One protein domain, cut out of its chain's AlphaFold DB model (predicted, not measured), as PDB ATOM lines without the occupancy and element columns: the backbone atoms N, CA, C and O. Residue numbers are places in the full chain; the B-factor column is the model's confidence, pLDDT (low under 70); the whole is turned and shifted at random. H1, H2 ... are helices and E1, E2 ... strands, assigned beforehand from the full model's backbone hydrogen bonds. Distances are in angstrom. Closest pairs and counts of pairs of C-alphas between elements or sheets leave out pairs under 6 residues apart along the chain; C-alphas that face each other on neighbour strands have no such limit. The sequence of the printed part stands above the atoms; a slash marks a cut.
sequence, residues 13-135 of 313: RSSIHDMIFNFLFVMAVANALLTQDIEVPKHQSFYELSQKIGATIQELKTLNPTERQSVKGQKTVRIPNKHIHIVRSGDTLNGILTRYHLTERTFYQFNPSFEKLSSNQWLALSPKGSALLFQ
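What this domain is: This is residues 13 to 135 of the 313 residues of the protein "CHAP domain-containing protein" of Staphylococcus hyicus (UniProt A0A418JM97). What would one see first? Two small lobes lie side by side, and residues 13 to 30 of the long helix H1 stick out from them. One lobe is the strand pair E1 and E2 with H3 packed on E2 and H2 against H3; the other is the strand pair E3 and E4 with H6 packed on E4 and H5 and H4 farther out, and the lobes meet where H2 touches H6. What is it made of? The printed part has 123 residues with six named helices and four named strands, in the order H1 E1 H2 H3 E2 E3 H4 H5 E4 H6; the class is mixed, and both sheets are antiparallel. How is it spread? It is only just compact, close to loose, with a radius of gyration of the C-alphas of 16.3 A, and elongated, spanning 55 by 35 by 24 A.

How they stand to each other: How do the strands pair? E1, residues 35 to 39, and E2, residues 76 to 80, are antiparallel neighbours, with N 36 and O 79 within hydrogen-bond range at 2.9 A. E3, residues 84 to 86, and E4, residues 122 to 124, are antiparallel neighbours, with N 85 and O 123 within range at 2.9 A. Which helices come near them? The closest C-alphas of E2 and H3, residues 57 to 63, are those of Arg 78 and Leu 63, 5.8 A apart. Those of E4 and H6, residues 127 to 133, are Ala 124 and Ser 130, 5.0 A apart. How do the helices meet? H2, residues 46 to 53, touches H3, about perpendicular at 88 degrees, closest at C-alphas 50 and 57, 6.0 A, and touches H6, closest at C-alphas 52 and 132, 6.4 A. H5, residues 104 to 110, and H6 only just touch, with 3 pairs of C-alphas within 8 A, closest at 110 and 130, 5.1 A. H4, residues 93 to 99, is close but not clearly touching to H5, at C-alphas 97 and 104, 7.1 A, and to H1, residues 13 to 33, at C-alphas 99 and 33, 7.2 A.

Where its parts are: Where are the longer elements? H1 runs 29.8 A from C-alpha 13 at (-62.085, 10.275, 11.550); E1 and E2 each span 13.4 A. Where does the last helix end? H6 ends at C-alpha 133, (-44.602, 57.124, 12.628). Do the helix backbones hold? In H1 to H6 every O i to N i+4 pair is within hydrogen-bond range.

The domain as a whole: How large is it? The two C-alphas farthest apart, those of Arg 13 and Ser 113, are 55.1 A apart. Is it continuous? The printed part has no cut, and the links H3 to E2 and H5 to E4 are long. Where is confidence low? Residues under 70 in pLDDT include 13 to 33 and 66 to 75.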
ATOM      1  N   ARG A  13     -63.430   9.979  11.036       43.12
ATOM      2  CA  ARG A  13     -62.085  10.275  11.550       43.12
ATOM      3  C   ARG A  13     -61.209  11.009  10.532       43.12
ATOM      4  O   ARG A  13     -60.488  11.907  10.956       43.12
ATOM      5  N   SER A  14     -61.313  10.699   9.232       47.69
ATOM      6  CA  SER A  14     -60.700  11.539   8.185       47.69
ATOM      7  C   SER A  14     -61.299  12.939   8.238       47.69
ATOM      8  O   SER A  14     -60.586  13.880   8.553       47.69
ATOM      9  N   SER A  15     -62.627  13.057   8.107       54.62
ATOM     10  CA  SER A  15     -63.337  14.344   8.094       54.62
ATOM     11  C   SER A  15     -62.991  15.263   9.276       54.62
ATOM     12  O   SER A  15     -62.805  16.459   9.084       54.62
ATOM     13  N   ILE A  16     -62.810  14.726  10.491       52.09
ATOM     14  CA  ILE A  16     -62.366  15.511  11.656       52.09
ATOM     15  C   ILE A  16     -60.892  15.926  11.547       52.09
ATOM     16  O   ILE A  16     -60.575  17.073  11.856       52.09
ATOM     17  N   HIS A  17     -59.985  15.051  11.103       51.34
ATOM     18  CA  HIS A  17     -58.591  15.443  10.868       51.34
ATOM     19  C   HIS A  17     -58.469  16.463   9.727       51.34
ATOM     20  O   HIS A  17     -57.736  17.433   9.885       51.34
ATOM     21  N   ASP A  18     -59.238  16.306   8.650       49.19
ATOM     22  CA  ASP A  18     -59.301  17.212   7.503       49.19
ATOM     23  C   ASP A  18     -59.966  18.552   7.870       49.19
ATOM     24  O   ASP A  18     -59.509  19.609   7.437       49.19
ATOM     25  N   MET A  19     -60.992  18.555   8.734       47.44
ATOM     26  CA  MET A  19     -61.544  19.776   9.335       47.44
ATOM     27  C   MET A  19     -60.532  20.460  10.248       47.44
ATOM     28  O   MET A  19     -60.403  21.675  10.176       47.44
ATOM     29  N   ILE A  20     -59.810  19.725  11.098       49.62
ATOM     30  CA  ILE A  20     -58.798  20.309  11.991       49.62
ATOM     31  C   ILE A  20     -57.618  20.850  11.178       49.62
ATOM     32  O   ILE A  20     -57.143  21.940  11.483       49.62
ATOM     33  N   PHE A  21     -57.187  20.165  10.114       45.88
ATOM     34  CA  PHE A  21     -56.160  20.673   9.202       45.88
ATOM     35  C   PHE A  21     -56.643  21.917   8.459       45.88
ATOM     36  O   PHE A  21     -55.946  22.925   8.486       45.88
ATOM     37  N   ASN A  22     -57.847  21.905   7.878       35.69
ATOM     38  CA  ASN A  22     -58.414  23.086   7.225       35.69
ATOM     39  C   ASN A  22     -58.668  24.235   8.210       35.69
ATOM     40  O   ASN A  22     -58.469  25.386   7.845       35.69
ATOM     41  N   PHE A  23     -59.042  23.967   9.461       42.25
ATOM     42  CA  PHE A  23     -59.261  25.002  10.473       42.25
ATOM     43  C   PHE A  23     -57.938  25.583  10.990       42.25
ATOM     44  O   PHE A  23     -57.816  26.803  11.080       42.25
ATOM     45  N   LEU A  24     -56.909  24.760  11.240       41.09
ATOM     46  CA  LEU A  24     -55.553  25.259  11.506       41.09
ATOM     47  C   LEU A  24     -54.988  26.012  10.299       41.09
ATOM     48  O   LEU A  24     -54.331  27.027  10.493       41.09
ATOM     49  N   PHE A  25     -55.244  25.554   9.072       36.44
ATOM     50  CA  PHE A  25     -54.770  26.199   7.850       36.44
ATOM     51  C   PHE A  25     -55.476  27.538   7.611       36.44
ATOM     52  O   PHE A  25     -54.803  28.538   7.392       36.44
ATOM     53  N   VAL A  26     -56.801  27.613   7.760       39.28
ATOM     54  CA  VAL A  26     -57.570  28.869   7.698       39.28
ATOM     55  C   VAL A  26     -57.143  29.826   8.813       39.28
ATOM     56  O   VAL A  26     -56.921  31.001   8.537       39.28
ATOM     57  N   MET A  27     -56.933  29.346  10.043       36.84
ATOM     58  CA  MET A  27     -56.410  30.181  11.131       36.84
ATOM     59  C   MET A  27     -54.955  30.612  10.892       36.84
ATOM     60  O   MET A  27     -54.596  31.741  11.221       36.84
ATOM     61  N   ALA A  28     -54.109  29.774  10.288       39.28
ATOM     62  CA  ALA A  28     -52.742  30.136   9.916       39.28
ATOM     63  C   ALA A  28     -52.717  31.164   8.774       39.28
ATOM     64  O   ALA A  28     -51.956  32.124   8.848       39.28
ATOM     65  N   VAL A  29     -53.581  31.020   7.766       41.94
ATOM     66  CA  VAL A  29     -53.735  31.961   6.644       41.94
ATOM     67  C   VAL A  29     -54.324  33.295   7.115       41.94
ATOM     68  O   VAL A  29     -53.806  34.348   6.749       41.94
ATOM     69  N   ALA A  30     -55.329  33.283   7.996       39.69
ATOM     70  CA  ALA A  30     -55.875  34.495   8.610       39.69
ATOM     71  C   ALA A  30     -54.817  35.242   9.445       39.69
ATOM     72  O   ALA A  30     -54.664  36.458   9.316       39.69
ATOM     73  N   ASN A  31     -54.016  34.521  10.239       49.25
ATOM     74  CA  ASN A  31     -52.892  35.117  10.966       49.25
ATOM     75  C   ASN A  31     -51.752  35.574  10.031       49.25
ATOM     76  O   ASN A  31     -51.098  36.575  10.320       49.25
ATOM     77  N   ALA A  32     -51.520  34.903   8.899       51.34
ATOM     78  CA  ALA A  32     -50.521  35.304   7.903       51.34
ATOM     79  C   ALA A  32     -50.907  36.601   7.167       51.34
ATOM     80  O   ALA A  32     -50.037  37.417   6.877       51.34
ATOM     81  N   LEU A  33     -52.199  36.845   6.921       55.44
ATOM     82  CA  LEU A  33     -52.689  38.113   6.357       55.44
ATOM     83  C   LEU A  33     -52.464  39.304   7.310       55.44
ATOM     84  O   LEU A  33     -52.192  40.426   6.870       55.44
ATOM     85  N   LEU A  34     -52.516  39.051   8.621       72.31
ATOM     86  CA  LEU A  34     -52.352  40.050   9.681       72.31
ATOM     87  C   LEU A  34     -50.942  40.082  10.298       72.31
ATOM     88  O   LEU A  34     -50.741  40.754  11.310       72.31
ATOM     89  N   THR A  35     -49.945  39.422   9.701       82.94
ATOM     90  CA  THR A  35     -48.547  39.456  10.173       82.94
ATOM     91  C   THR A  35     -47.542  39.655   9.036       82.94
ATOM     92  O   THR A  35     -47.868  39.538   7.855       82.94
ATOM     93  N   GLN A  36     -46.314  40.040   9.374       86.12
ATOM     94  CA  GLN A  36     -45.254  40.312   8.406       86.12
ATOM     95  C   GLN A  36     -43.890  39.935   8.982       86.12
ATOM     96  O   GLN A  36     -43.520  40.401  10.053       86.12
ATOM     97  N   ASP A  37     -43.119  39.115   8.273       85.81
ATOM     98  CA  ASP A  37     -41.685  38.972   8.536       85.81
ATOM     99  C   ASP A  37     -40.941  40.206   8.001       85.81
ATOM    100  O   ASP A  37     -41.067  40.539   6.816       85.81
ATOM    101  N   ILE A  38     -40.176  40.873   8.860       83.12
ATOM    102  CA  ILE A  38     -39.361  42.048   8.522       83.12
ATOM    103  C   ILE A  38     -37.884  41.769   8.786       83.12
ATOM    104  O   ILE A  38     -37.558  41.057   9.735       83.12
ATOM    105  N   GLU A  39     -36.984  42.347   7.990       76.62
ATOM    106  CA  GLU A  39     -35.565  42.397   8.355       76.62
ATOM    107  C   GLU A  39     -35.372  43.390   9.505       76.62
ATOM    108  O   GLU A  39     -35.879  44.514   9.470       76.62
ATOM    109  N   VAL A  40     -34.651  42.977  10.549       63.19
ATOM    110  CA  VAL A  40     -34.456  43.795  11.752       63.19
ATOM    111  C   VAL A  40     -33.015  44.301  11.816       63.19
ATOM    112  O   VAL A  40     -32.085  43.499  11.690       63.19
ATOM    113  N   PRO A  41     -32.785  45.609  12.057       54.38
ATOM    114  CA  PRO A  41     -31.443  46.130  12.271       54.38
ATOM    115  C   PRO A  41     -30.743  45.377  13.405       54.38
ATOM    116  O   PRO A  41     -31.290  45.236  14.504       54.38
ATOM    117  N   LYS A  42     -29.514  44.912  13.144       52.06
ATOM    118  CA  LYS A  42     -28.691  44.243  14.158       52.06
ATOM    119  C   LYS A  42     -28.665  45.091  15.436       52.06
ATOM    120  O   LYS A  42     -28.479  46.303  15.375       52.06
ATOM    121  N   HIS A  43     -28.805  44.415  16.579       55.06
ATOM    122  CA  HIS A  43     -28.771  44.960  17.947       55.06
ATOM    123  C   HIS A  43     -30.063  45.573  18.525       55.06
ATOM    124  O   HIS A  43     -30.021  45.984  19.681       55.06
ATOM    125  N   GLN A  44     -31.207  45.561  17.826       64.56
ATOM    126  CA  GLN A  44     -32.488  45.933  18.457       64.56
ATOM    127  C   GLN A  44     -32.925  44.970  19.586       64.56
ATOM    128  O   GLN A  44     -32.456  43.832  19.692       64.56
ATOM    129  N   SER A  45     -33.885  45.411  20.408       74.94
ATOM    130  CA  SER A  45     -34.621  44.570  21.369       74.94
ATOM    131  C   SER A  45     -36.111  44.432  21.015       74.94
ATOM    132  O   SER A  45     -36.679  45.285  20.333       74.94
ATOM    133  N   PHE A  46     -36.784  43.388  21.526       71.75
ATOM    134  CA  PHE A  46     -38.243  43.247  21.368       71.75
ATOM    135  C   PHE A  46     -39.024  44.423  21.975       71.75
ATOM    136  O   PHE A  46     -40.085  44.758  21.462       71.75
ATOM    137  N   TYR A  47     -38.508  45.066  23.029       71.62
ATOM    138  CA  TYR A  47     -39.125  46.258  23.621       71.62
ATOM    139  C   TYR A  47     -39.066  47.457  22.666       71.62
ATOM    140  O   TYR A  47     -40.086  48.084  22.403       71.62
ATOM    141  N   GLU A  48     -37.901  47.753  22.085       72.19
ATOM    142  CA  GLU A  48     -37.781  48.832  21.095       72.19
ATOM    143  C   GLU A  48     -38.636  48.572  19.851       72.19
ATOM    144  O   GLU A  48     -39.227  49.500  19.302       72.19
ATOM    145  N   LEU A  49     -38.703  47.313  19.400       76.62
ATOM    146  CA  LEU A  49     -39.563  46.928  18.287       76.62
ATOM    147  C   LEU A  49     -41.040  47.119  18.650       76.62
ATOM    148  O   LEU A  49     -41.773  47.712  17.861       76.62
ATOM    149  N   SER A  50     -41.466  46.702  19.850       75.81
ATOM    150  CA  SER A  50     -42.849  46.865  20.313       75.81
ATOM    151  C   SER A  50     -43.254  48.337  20.406       75.81
ATOM    152  O   SER A  50     -44.370  48.670  20.012       75.81
ATOM    153  N   GLN A  51     -42.347  49.228  20.834       71.19
ATOM    154  CA  GLN A  51     -42.590  50.676  20.787       71.19
ATOM    155  C   GLN A  51     -42.768  51.173  19.344       71.19
ATOM    156  O   GLN A  51     -43.741  51.863  19.067       71.19
ATOM    157  N   LYS A  52     -41.886  50.790  18.408       74.06
ATOM    158  CA  LYS A  52     -41.952  51.245  17.004       74.06
ATOM    159  C   LYS A  52     -43.232  50.830  16.270       74.06
ATOM    160  O   LYS A  52     -43.713  51.593  15.439       74.06
ATOM    161  N   ILE A  53     -43.758  49.630  16.531       81.31
ATOM    162  CA  ILE A  53     -44.920  49.083  15.798       81.31
ATOM    163  C   ILE A  53     -46.237  49.117  16.590       81.31
ATOM    164  O   ILE A  53     -47.289  48.785  16.051       81.31
ATOM    165  N   GLY A  54     -46.199  49.468  17.878       77.44
ATOM    166  CA  GLY A  54     -47.379  49.530  18.743       77.44
ATOM    167  C   GLY A  54     -47.906  48.180  19.241       77.44
ATOM    168  O   GLY A  54     -49.012  48.146  19.788       77.44
ATOM    169  N   ALA A  55     -47.147  47.097  19.065       81.25
ATOM    170  CA  ALA A  55     -47.450  45.760  19.579       81.25
ATOM    171  C   ALA A  55     -47.090  45.621  21.071       81.25
ATOM    172  O   ALA A  55     -46.454  46.497  21.660       81.25
ATOM    173  N   THR A  56     -47.437  44.490  21.682       79.94
ATOM    174  CA  THR A  56     -46.917  44.104  23.007       79.94
ATOM    175  C   THR A  56     -45.690  43.190  22.899       79.94
ATOM    176  O   THR A  56     -45.492  42.490  21.904       79.94
ATOM    177  N   ILE A  57     -44.866  43.135  23.954       78.12
ATOM    178  CA  ILE A  57     -43.740  42.182  24.031       78.12
ATOM    179  C   ILE A  57     -44.252  40.732  23.979       78.12
ATOM    180  O   ILE A  57     -43.601  39.873  23.389       78.12
ATOM    181  N   GLN A  58     -45.408  40.447  24.586       76.12
ATOM    182  CA  GLN A  58     -45.959  39.092  24.621       76.12
ATOM    183  C   GLN A  58     -46.491  38.654  23.251       76.12
ATOM    184  O   GLN A  58     -46.240  37.532  22.838       76.12
ATOM    185  N   GLU A  59     -47.151  39.550  22.521       80.38
ATOM    186  CA  GLU A  59     -47.583  39.356  21.131       80.38
ATOM    187  C   GLU A  59     -46.386  39.060  20.210       80.38
ATOM    188  O   GLU A  59     -46.403  38.072  19.477       80.38
ATOM    189  N   LEU A  60     -45.292  39.824  20.332       80.75
ATOM    190  CA  LEU A  60     -44.045  39.552  19.606       80.75
ATOM    191  C   LEU A  60     -43.406  38.205  19.984       80.75
ATOM    192  O   LEU A  60     -42.930  37.500  19.097       80.75
ATOM    193  N   LYS A  61     -43.430  37.804  21.262       81.19
ATOM    194  CA  LYS A  61     -42.961  36.473  21.696       81.19
ATOM    195  C   LYS A  61     -43.829  35.339  21.148       81.19
ATOM    196  O   LYS A  61     -43.286  34.347  20.675       81.19
ATOM    197  N   THR A  62     -45.154  35.482  21.166       82.69
ATOM    198  CA  THR A  62     -46.087  34.490  20.605       82.69
ATOM    199  C   THR A  62     -45.869  34.301  19.101       82.69
ATOM    200  O   THR A  62     -45.948  33.179  18.607       82.69
ATOM    201  N   LEU A  63     -45.541  35.375  18.374       82.88
ATOM    202  CA  LEU A  63     -45.222  35.325  16.943       82.88
ATOM    203  C   LEU A  63     -43.813  34.786  16.628       82.88
ATOM    204  O   LEU A  63     -43.585  34.331  15.508       82.88
ATOM    205  N   ASN A  64     -42.887  34.812  17.593       81.69
ATOM    206  CA  ASN A  64     -41.492  34.377  17.449       81.69
ATOM    207  C   ASN A  64     -41.092  33.433  18.614       81.69
ATOM    208  O   ASN A  64     -40.220  33.775  19.416       81.69
ATOM    209  N   PRO A  65     -41.732  32.253  18.758       72.44
ATOM    210  CA  PRO A  65     -41.685  31.449  19.988       72.44
ATOM    211  C   PRO A  65     -40.322  30.808  20.302       72.44
ATOM    212  O   PRO A  65     -40.098  30.360  21.426       72.44
ATOM    213  N   THR A  66     -39.394  30.771  19.343       68.88
ATOM    214  CA  THR A  66     -37.996  30.359  19.555       68.88
ATOM    215  C   THR A  66     -37.175  31.405  20.321       68.88
ATOM    216  O   THR A  66     -36.175  31.070  20.961       68.88
ATOM    217  N   GLU A  67     -37.602  32.671  20.316       64.06
ATOM    218  CA  GLU A  67     -36.755  33.818  20.649       64.06
ATOM    219  C   GLU A  67     -36.928  34.273  22.103       64.06
ATOM    220  O   GLU A  67     -37.724  35.150  22.443       64.06
ATOM    221  N   ARG A  68     -36.145  33.664  22.999       55.81
ATOM    222  CA  ARG A  68     -36.367  33.751  24.454       55.81
ATOM    223  C   ARG A  68     -36.298  35.165  25.054       55.81
ATOM    224  O   ARG A  68     -36.948  35.392  26.075       55.81
ATOM    225  N   GLN A  69     -35.538  36.106  24.475       53.06
ATOM    226  CA  GLN A  69     -35.306  37.437  25.081       53.06
ATOM    227  C   GLN A  69     -34.913  38.593  24.138       53.06
ATOM    228  O   GLN A  69     -35.015  39.748  24.550       53.06
ATOM    229  N   SER A  70     -34.441  38.351  22.911       54.97
ATOM    230  CA  SER A  70     -33.860  39.404  22.060       54.97
ATOM    231  C   SER A  70     -34.010  39.086  20.572       54.97
ATOM    232  O   SER A  70     -34.205  37.930  20.216       54.97
ATOM    233  N   VAL A  71     -33.859  40.108  19.721       55.12
ATOM    234  CA  VAL A  71     -33.771  39.983  18.251       55.12
ATOM    235  C   VAL A  71     -32.319  40.040  17.733       55.12
ATOM    236  O   VAL A  71     -32.042  40.109  16.535       55.12
ATOM    237  N   LYS A  72     -31.345  40.006  18.654       54.25
ATOM    238  CA  LYS A  72     -29.904  40.102  18.392       54.25
ATOM    239  C   LYS A  72     -29.365  38.866  17.653       54.25
ATOM    240  O   LYS A  72     -28.956  37.895  18.280       54.25
ATOM    241  N   GLY A  73     -29.277  38.962  16.326       54.00
ATOM    242  CA  GLY A  73     -28.622  37.974  15.455       54.00
ATOM    243  C   GLY A  73     -29.550  37.283  14.452       54.00
ATOM    244  O   GLY A  73     -29.062  36.589  13.563       54.00
ATOM    245  N   GLN A  74     -30.862  37.500  14.557       60.38
ATOM    246  CA  GLN A  74     -31.839  37.024  13.576       60.38
ATOM    247  C   GLN A  74     -31.682  37.757  12.235       60.38
ATOM    248  O   GLN A  74     -31.207  38.894  12.185       60.38
ATOM    249  N   LYS A  75     -32.108  37.107  11.144       66.38
ATOM    250  CA  LYS A  75     -32.266  37.755   9.831       66.38
ATOM    251  C   LYS A  75     -33.617  38.464   9.715       66.38
ATOM    252  O   LYS A  75     -33.673  39.579   9.210       66.38
ATOM    253  N   THR A  76     -34.681  37.832  10.209       78.62
ATOM    254  CA  THR A  76     -36.058  38.331  10.135       78.62
ATOM    255  C   THR A  76     -36.826  38.109  11.439       78.62
ATOM    256  O   THR A  76     -36.480  37.221  12.218       78.62
ATOM    257  N   VAL A  77     -37.872  38.911  11.664       83.31
ATOM    258  CA  VAL A  77     -38.799  38.823  12.809       83.31
ATOM    259  C   VAL A  77     -40.238  38.961  12.329       83.31
ATOM    260  O   VAL A  77     -40.541  39.869  11.555       83.31
ATOM    261  N   ARG A  78     -41.137  38.110  12.832       87.19
ATOM    262  CA  ARG A  78     -42.586  38.189  12.609       87.19
ATOM    263  C   ARG A  78     -43.193  39.302  13.469       87.19
ATOM    264  O   ARG A  78     -43.116  39.243  14.697       87.19
ATOM    265  N   ILE A  79     -43.835  40.286  12.847       87.94
ATOM    266  CA  ILE A  79     -44.574  41.367  13.514       87.94
ATOM    267  C   ILE A  79     -46.079  41.313  13.195       87.94
ATOM    268  O   ILE A  79     -46.450  40.766  12.155       87.94
ATOM    269  N   PRO A  80     -46.963  41.866  14.050       87.81
ATOM    270  CA  PRO A  80     -48.383  42.025  13.744       87.81
ATOM    271  C   PRO A  80     -48.650  43.290  12.910       87.81
ATOM    272  O   PRO A  80     -48.319  44.405  13.319       87.81
ATOM    273  N   ASN A  81     -49.365  43.140  11.796       85.88
ATOM    274  CA  ASN A  81     -49.823  44.230  10.923       85.88
ATOM    275  C   ASN A  81     -51.079  44.919  11.489       85.88
ATOM    276  O   ASN A  81     -52.057  45.147  10.783       85.88
ATOM    277  N   LYS A  82     -51.098  45.185  12.797       83.31
ATOM    278  CA  LYS A  82     -52.264  45.748  13.497       83.31
ATOM    279  C   LYS A  82     -52.303  47.273  13.438       83.31
ATOM    280  O   LYS A  82     -53.372  47.877  13.443       83.31
ATOM    281  N   HIS A  83     -51.126  47.893  13.426       84.75
ATOM    282  CA  HIS A  83     -50.979  49.344  13.501       84.75
ATOM    283  C   HIS A  83     -50.059  49.915  12.426       84.75
ATOM    284  O   HIS A  83     -50.332  51.013  11.945       84.75
ATOM    285  N   ILE A  84     -49.031  49.164  12.026       89.50
ATOM    286  CA  ILE A  84     -48.046  49.514  10.999       89.50
ATOM    287  C   ILE A  84     -48.022  48.418   9.926       89.50
ATOM    288  O   ILE A  84     -48.159  47.239  10.249       89.50
ATOM    289  N   HIS A  85     -47.795  48.809   8.675       92.25
ATOM    290  CA  HIS A  85     -47.339  47.948   7.585       92.25
ATOM    291  C   HIS A  85     -46.009  48.491   7.046       92.25
ATOM    292  O   HIS A  85     -45.855  49.706   6.928       92.25
ATOM    293  N   ILE A  86     -45.057  47.622   6.701       91.12
ATOM    294  CA  ILE A  86     -43.809  48.024   6.035       91.12
ATOM    295  C   ILE A  86     -43.860  47.534   4.587       91.12
ATOM    296  O   ILE A  86     -44.010  46.339   4.342       91.12
ATOM    297  N   VAL A  87     -43.759  48.456   3.630       91.75
ATOM    298  CA  VAL A  87     -43.938  48.171   2.197       91.75
ATOM    299  C   VAL A  87     -42.890  47.175   1.703       91.75
ATOM    300  O   VAL A  87     -41.690  47.462   1.739       91.75
ATOM    301  N   ARG A  88     -43.339  46.026   1.186       88.56
ATOM    302  CA  ARG A  88     -42.480  45.032   0.529       88.56
ATOM    303  C   ARG A  88     -42.421  45.254  -0.983       88.56
ATOM    304  O   ARG A  88     -43.267  45.917  -1.580       88.56
ATOM    305  N   SER A  89     -41.436  44.626  -1.627       86.25
ATOM    306  CA  SER A  89     -41.430  44.488  -3.087       86.25
ATOM    307  C   SER A  89     -42.704  43.772  -3.556       86.25
ATOM    308  O   SER A  89     -43.051  42.720  -3.018       86.25
ATOM    309  N   GLY A  90     -43.402  44.351  -4.534       87.75
ATOM    310  CA  GLY A  90     -44.667  43.828  -5.064       87.75
ATOM    311  C   GLY A  90     -45.936  44.240  -4.305       87.75
ATOM    312  O   GLY A  90     -47.027  43.946  -4.793       87.75
ATOM    313  N   ASP A  91     -45.848  44.940  -3.165       93.25
ATOM    314  CA  ASP A  91     -47.038  45.588  -2.597       93.25
ATOM    315  C   ASP A  91     -47.520  46.729  -3.517       93.25
ATOM    316  O   ASP A  91     -46.738  47.442  -4.145       93.25
ATOM    317  N   THR A  92     -48.838  46.926  -3.567       95.69
ATOM    318  CA  THR A  92     -49.490  48.074  -4.212       95.69
ATOM    319  C   THR A  92     -50.388  48.765  -3.194       95.69
ATOM    320  O   THR A  92     -50.885  48.107  -2.277       95.69
ATOM    321  N   LEU A  93     -50.648  50.068  -3.353       95.06
ATOM    322  CA  LEU A  93     -51.524  50.793  -2.425       95.06
ATOM    323  C   LEU A  93     -52.912  50.136  -2.342       95.06
ATOM    324  O   LEU A  93     -53.348  49.779  -1.255       95.06
ATOM    325  N   ASN A  94     -53.559  49.867  -3.482       95.50
ATOM    326  CA  ASN A  94     -54.862  49.194  -3.511       95.50
ATOM    327  C   ASN A  94     -54.830  47.789  -2.870       95.50
ATOM    328  O   ASN A  94     -55.764  47.399  -2.170       95.50
ATOM    329  N   GLY A  95     -53.736  47.038  -3.049       94.44
ATOM    330  CA  GLY A  95     -53.533  45.748  -2.385       94.44
ATOM    331  C   GLY A  95     -53.432  45.868  -0.860       94.44
ATOM    332  O   GLY A  95     -54.043  45.076  -0.147       94.44
ATOM    333  N   ILE A  96     -52.720  46.881  -0.353       93.31
ATOM    334  CA  ILE A  96     -52.620  47.198   1.083       93.31
ATOM    335  C   ILE A  96     -53.989  47.615   1.640       93.31
ATOM    336  O   ILE A  96     -54.428  47.072   2.651       93.31
ATOM    337  N   LEU A  97     -54.690  48.529   0.961       93.25
ATOM    338  CA  LEU A  97     -56.020  49.002   1.358       93.25
ATOM    339  C   LEU A  97     -57.025  47.849   1.454       93.25
ATOM    340  O   LEU A  97     -57.694  47.694   2.474       93.25
ATOM    341  N   THR A  98     -57.051  46.986   0.436       91.50
ATOM    342  CA  THR A  98     -57.913  45.797   0.397       91.50
ATOM    343  C   THR A  98     -57.564  44.811   1.519       91.50
ATOM    344  O   THR A  98     -58.462  44.340   2.213       91.50
ATOM    345  N   ARG A  99     -56.267  44.531   1.740       89.06
ATOM    346  CA  ARG A  99     -55.767  43.588   2.764       89.06
ATOM    347  C   ARG A  99     -56.142  43.993   4.193       89.06
ATOM    348  O   ARG A  99     -56.346  43.117   5.026       89.06
ATOM    349  N   TYR A 100     -56.221  45.294   4.473       88.75
ATOM    350  CA  TYR A 100     -56.510  45.830   5.810       88.75
ATOM    351  C   TYR A 100     -57.895  46.490   5.928       88.75
ATOM    352  O   TYR A 100     -58.170  47.155   6.924       88.75
ATOM    353  N   HIS A 101     -58.768  46.302   4.930       88.88
ATOM    354  CA  HIS A 101     -60.124  46.869   4.863       88.88
ATOM    355  C   HIS A 101     -60.181  48.400   5.055       88.88
ATOM    356  O   HIS A 101     -61.136  48.942   5.614       88.88
ATOM    357  N   LEU A 102     -59.153  49.110   4.582       84.00
ATOM    358  CA  LEU A 102     -59.054  50.566   4.656       84.00
ATOM    359  C   LEU A 102     -59.625  51.217   3.396       84.00
ATOM    360  O   LEU A 102     -59.323  50.812   2.276       84.00
ATOM    361  N   THR A 103     -60.378  52.301   3.573       87.50
ATOM    362  CA  THR A 103     -60.661  53.233   2.471       87.50
ATOM    363  C   THR A 103     -59.437  54.111   2.201       87.50
ATOM    364  O   THR A 103     -58.655  54.379   3.120       87.50
ATOM    365  N   GLU A 104     -59.302  54.643   0.983       85.12
ATOM    366  CA  GLU A 104     -58.279  55.655   0.677       85.12
ATOM    367  C   GLU A 104     -58.354  56.838   1.650       85.12
ATOM    368  O   GLU A 104     -57.345  57.227   2.231       85.12
ATOM    369  N   ARG A 105     -59.563  57.354   1.922       74.56
ATOM    370  CA  ARG A 105     -59.785  58.461   2.867       74.56
ATOM    371  C   ARG A 105     -59.204  58.163   4.252       74.56
ATOM    372  O   ARG A 105     -58.482  58.996   4.790       74.56
ATOM    373  N   THR A 106     -59.489  56.989   4.816       70.75
ATOM    374  CA  THR A 106     -58.951  56.591   6.130       70.75
ATOM    375  C   THR A 106     -57.444  56.356   6.090       70.75
ATOM    376  O   THR A 106     -56.749  56.689   7.043       70.75
ATOM    377  N   PHE A 107     -56.905  55.852   4.976       87.25
ATOM    378  CA  PHE A 107     -55.463  55.693   4.810       87.25
ATOM    379  C   PHE A 107     -54.729  57.038   4.760       87.25
ATOM    380  O   PHE A 107     -53.766  57.212   5.503       87.25
ATOM    381  N   TYR A 108     -55.196  58.011   3.970       79.38
ATOM    382  CA  TYR A 108     -54.605  59.356   3.929       79.38
ATOM    383  C   TYR A 108     -54.782  60.110   5.261       79.38
ATOM    384  O   TYR A 108     -53.891  60.853   5.659       79.38
ATOM    385  N   GLN A 109     -55.864  59.863   6.011       70.69
ATOM    386  CA  GLN A 109     -56.020  60.374   7.384       70.69
ATOM    387  C   GLN A 109     -54.966  59.825   8.360       70.69
ATOM    388  O   GLN A 109     -54.585  60.532   9.291       70.69
ATOM    389  N   PHE A 110     -54.491  58.588   8.174       77.44
ATOM    390  CA  PHE A 110     -53.414  58.009   8.991       77.44
ATOM    391  C   PHE A 110     -52.012  58.267   8.412       77.44
ATOM    392  O   PHE A 110     -51.031  58.153   9.138       77.44
ATOM    393  N   ASN A 111     -51.904  58.608   7.126       80.50
ATOM    394  CA  ASN A 111     -50.648  58.833   6.408       80.50
ATOM    395  C   ASN A 111     -50.670  60.202   5.697       80.50
ATOM    396  O   ASN A 111     -50.610  60.259   4.468       80.50
ATOM    397  N   PRO A 112     -50.755  61.317   6.447       68.62
ATOM    398  CA  PRO A 112     -50.958  62.656   5.882       68.62
ATOM    399  C   PRO A 112     -49.800  63.134   4.992       68.62
ATOM    400  O   PRO A 112     -49.995  63.984   4.132       68.62
ATOM    401  N   SER A 113     -48.599  62.579   5.180       75.38
ATOM    402  CA  SER A 113     -47.398  62.872   4.384       75.38
ATOM    403  C   SER A 113     -47.102  61.805   3.315       75.38
ATOM    404  O   SER A 113     -45.957  61.654   2.894       75.38
ATOM    405  N   PHE A 114     -48.097  61.007   2.907       84.38
ATOM    406  CA  PHE A 114     -47.927  60.006   1.854       84.38
ATOM    407  C   PHE A 114     -48.113  60.614   0.459       84.38
ATOM    408  O   PHE A 114     -49.226  60.938   0.056       84.38
ATOM    409  N   GLU A 115     -47.020  60.702  -0.299       86.12
ATOM    410  CA  GLU A 115     -47.042  61.072  -1.722       86.12
ATOM    411  C   GLU A 115     -47.140  59.843  -2.639       86.12
ATOM    412  O   GLU A 115     -47.917  59.812  -3.590       86.12
ATOM    413  N   LYS A 116     -46.305  58.828  -2.378       91.88
ATOM    414  CA  LYS A 116     -46.164  57.622  -3.201       91.88
ATOM    415  C   LYS A 116     -45.605  56.454  -2.396       91.88
ATOM    416  O   LYS A 116     -44.851  56.648  -1.440       91.88
ATOM    417  N   LEU A 117     -45.929  55.242  -2.841       93.06
ATOM    418  CA  LEU A 117     -45.436  54.000  -2.254       93.06
ATOM    419  C   LEU A 117     -43.930  53.836  -2.528       93.06
ATOM    420  O   LEU A 117     -43.498  53.934  -3.676       93.06
ATOM    421  N   SER A 118     -43.136  53.574  -1.490       89.12
ATOM    422  CA  SER A 118     -41.685  53.349  -1.584       89.12
ATOM    423  C   SER A 118     -41.277  52.082  -0.829       89.12
ATOM    424  O   SER A 118     -41.833  51.785   0.224       89.12
ATOM    425  N   SER A 119     -40.299  51.324  -1.334       87.50
ATOM    426  CA  SER A 119     -39.836  50.092  -0.669       87.50
ATOM    427  C   SER A 119     -39.312  50.375   0.746       87.50
ATOM    428  O   SER A 119     -38.622  51.373   0.961       87.50
ATOM    429  N   ASN A 120     -39.640  49.508   1.708       84.00
ATOM    430  CA  ASN A 120     -39.359  49.657   3.142       84.00
ATOM    431  C   ASN A 120     -39.958  50.916   3.809       84.00
ATOM    432  O   ASN A 120     -39.618  51.220   4.954       84.00
ATOM    433  N   GLN A 121     -40.865  51.641   3.144       88.44
ATOM    434  CA  GLN A 121     -41.647  52.713   3.760       88.44
ATOM    435  C   GLN A 121     -42.559  52.137   4.844       88.44
ATOM    436  O   GLN A 121     -43.202  51.105   4.648       88.44
ATOM    437  N   TRP A 122     -42.631  52.818   5.983       89.06
ATOM    438  CA  TRP A 122     -43.549  52.472   7.061       89.06
ATOM    439  C   TRP A 122     -44.862  53.223   6.827       89.06
ATOM    440  O   TRP A 122     -44.840  54.427   6.569       89.06
ATOM    441  N   LEU A 123     -45.987  52.517   6.902       91.56
ATOM    442  CA  LEU A 123     -47.332  53.046   6.688       91.56
ATOM    443  C   LEU A 123     -48.208  52.756   7.905       91.56
ATOM    444  O   LEU A 123     -48.227  51.642   8.430       91.56
ATOM    445  N   ALA A 124     -48.959  53.757   8.342       87.62
ATOM    446  CA  ALA A 124     -49.928  53.640   9.413       87.62
ATOM    447  C   ALA A 124     -51.214  52.980   8.901       87.62
ATOM    448  O   ALA A 124     -51.863  53.470   7.979       87.62
ATOM    449  N   LEU A 125     -51.620  51.892   9.550       89.06
ATOM    450  CA  LEU A 125     -52.895  51.215   9.296       89.06
ATOM    451  C   LEU A 125     -54.020  51.697  10.224       89.06
ATOM    452  O   LEU A 125     -55.141  51.207  10.148       89.06
ATOM    453  N   SER A 126     -53.713  52.586  11.171       78.31
ATOM    454  CA  SER A 126     -54.604  52.891  12.291       78.31
ATOM    455  C   SER A 126     -54.265  54.222  12.978       78.31
ATOM    456  O   SER A 126     -53.119  54.677  12.864       78.31
ATOM    457  N   PRO A 127     -55.189  54.751  13.807       70.44
ATOM    458  CA  PRO A 127     -54.937  55.759  14.839       70.44
ATOM    459  C   PRO A 127     -53.549  55.709  15.493       70.44
ATOM    460  O   PRO A 127     -52.741  56.631  15.378       70.44
ATOM    461  N   LYS A 128     -53.252  54.580  16.148       67.62
ATOM    462  CA  LYS A 128     -52.012  54.359  16.897       67.62
ATOM    463  C   LYS A 128     -50.794  54.288  15.975       67.62
ATOM    464  O   LYS A 128     -49.721  54.711  16.372       67.62
ATOM    465  N   GLY A 129     -50.958  53.779  14.754       75.69
ATOM    466  CA  GLY A 129     -49.891  53.740  13.755       75.69
ATOM    467  C   GLY A 129     -49.420  55.136  13.354       75.69
ATOM    468  O   GLY A 129     -48.221  55.400  13.354       75.69
ATOM    469  N   SER A 130     -50.360  56.049  13.089       71.06
ATOM    470  CA  SER A 130     -50.040  57.439  12.736       71.06
ATOM    471  C   SER A 130     -49.272  58.122  13.876       71.06
ATOM    472  O   SER A 130     -48.159  58.615  13.682       71.06
ATOM    473  N   ALA A 131     -49.779  57.987  15.108       61.75
ATOM    474  CA  ALA A 131     -49.138  58.474  16.333       61.75
ATOM    475  C   ALA A 131     -47.789  57.796  16.695       61.75
ATOM    476  O   ALA A 131     -47.158  58.180  17.682       61.75
ATOM    477  N   LEU A 132     -47.330  56.793  15.936       68.12
ATOM    478  CA  LEU A 132     -46.008  56.170  16.087       68.12
ATOM    479  C   LEU A 132     -45.021  56.605  14.998       68.12
ATOM    480  O   LEU A 132     -43.857  56.853  15.305       68.12
ATOM    481  N   LEU A 133     -45.470  56.725  13.744       66.31
ATOM    482  CA  LEU A 133     -44.602  57.124  12.628       66.31
ATOM    483  C   LEU A 133     -44.271  58.615  12.634       66.31
ATOM    484  O   LEU A 133     -43.155  59.009  12.298       66.31
ATOM    485  N   PHE A 134     -45.241  59.434  13.023       57.81
ATOM    486  CA  PHE A 134     -45.218  60.882  12.842       57.81
ATOM    487  C   PHE A 134     -45.085  61.632  14.180       57.81
ATOM    488  O   PHE A 134     -45.546  62.761  14.330       57.81
ATOM    489  N   GLN A 135     -44.448  61.003  15.173       55.38
ATOM    490  CA  GLN A 135     -44.149  61.633  16.460       55.38
ATOM    491  C   GLN A 135     -43.207  62.836  16.290       55.38
ATOM    492  O   GLN A 135     -42.105  62.670  15.752       55.38
TER     493      GLN A 135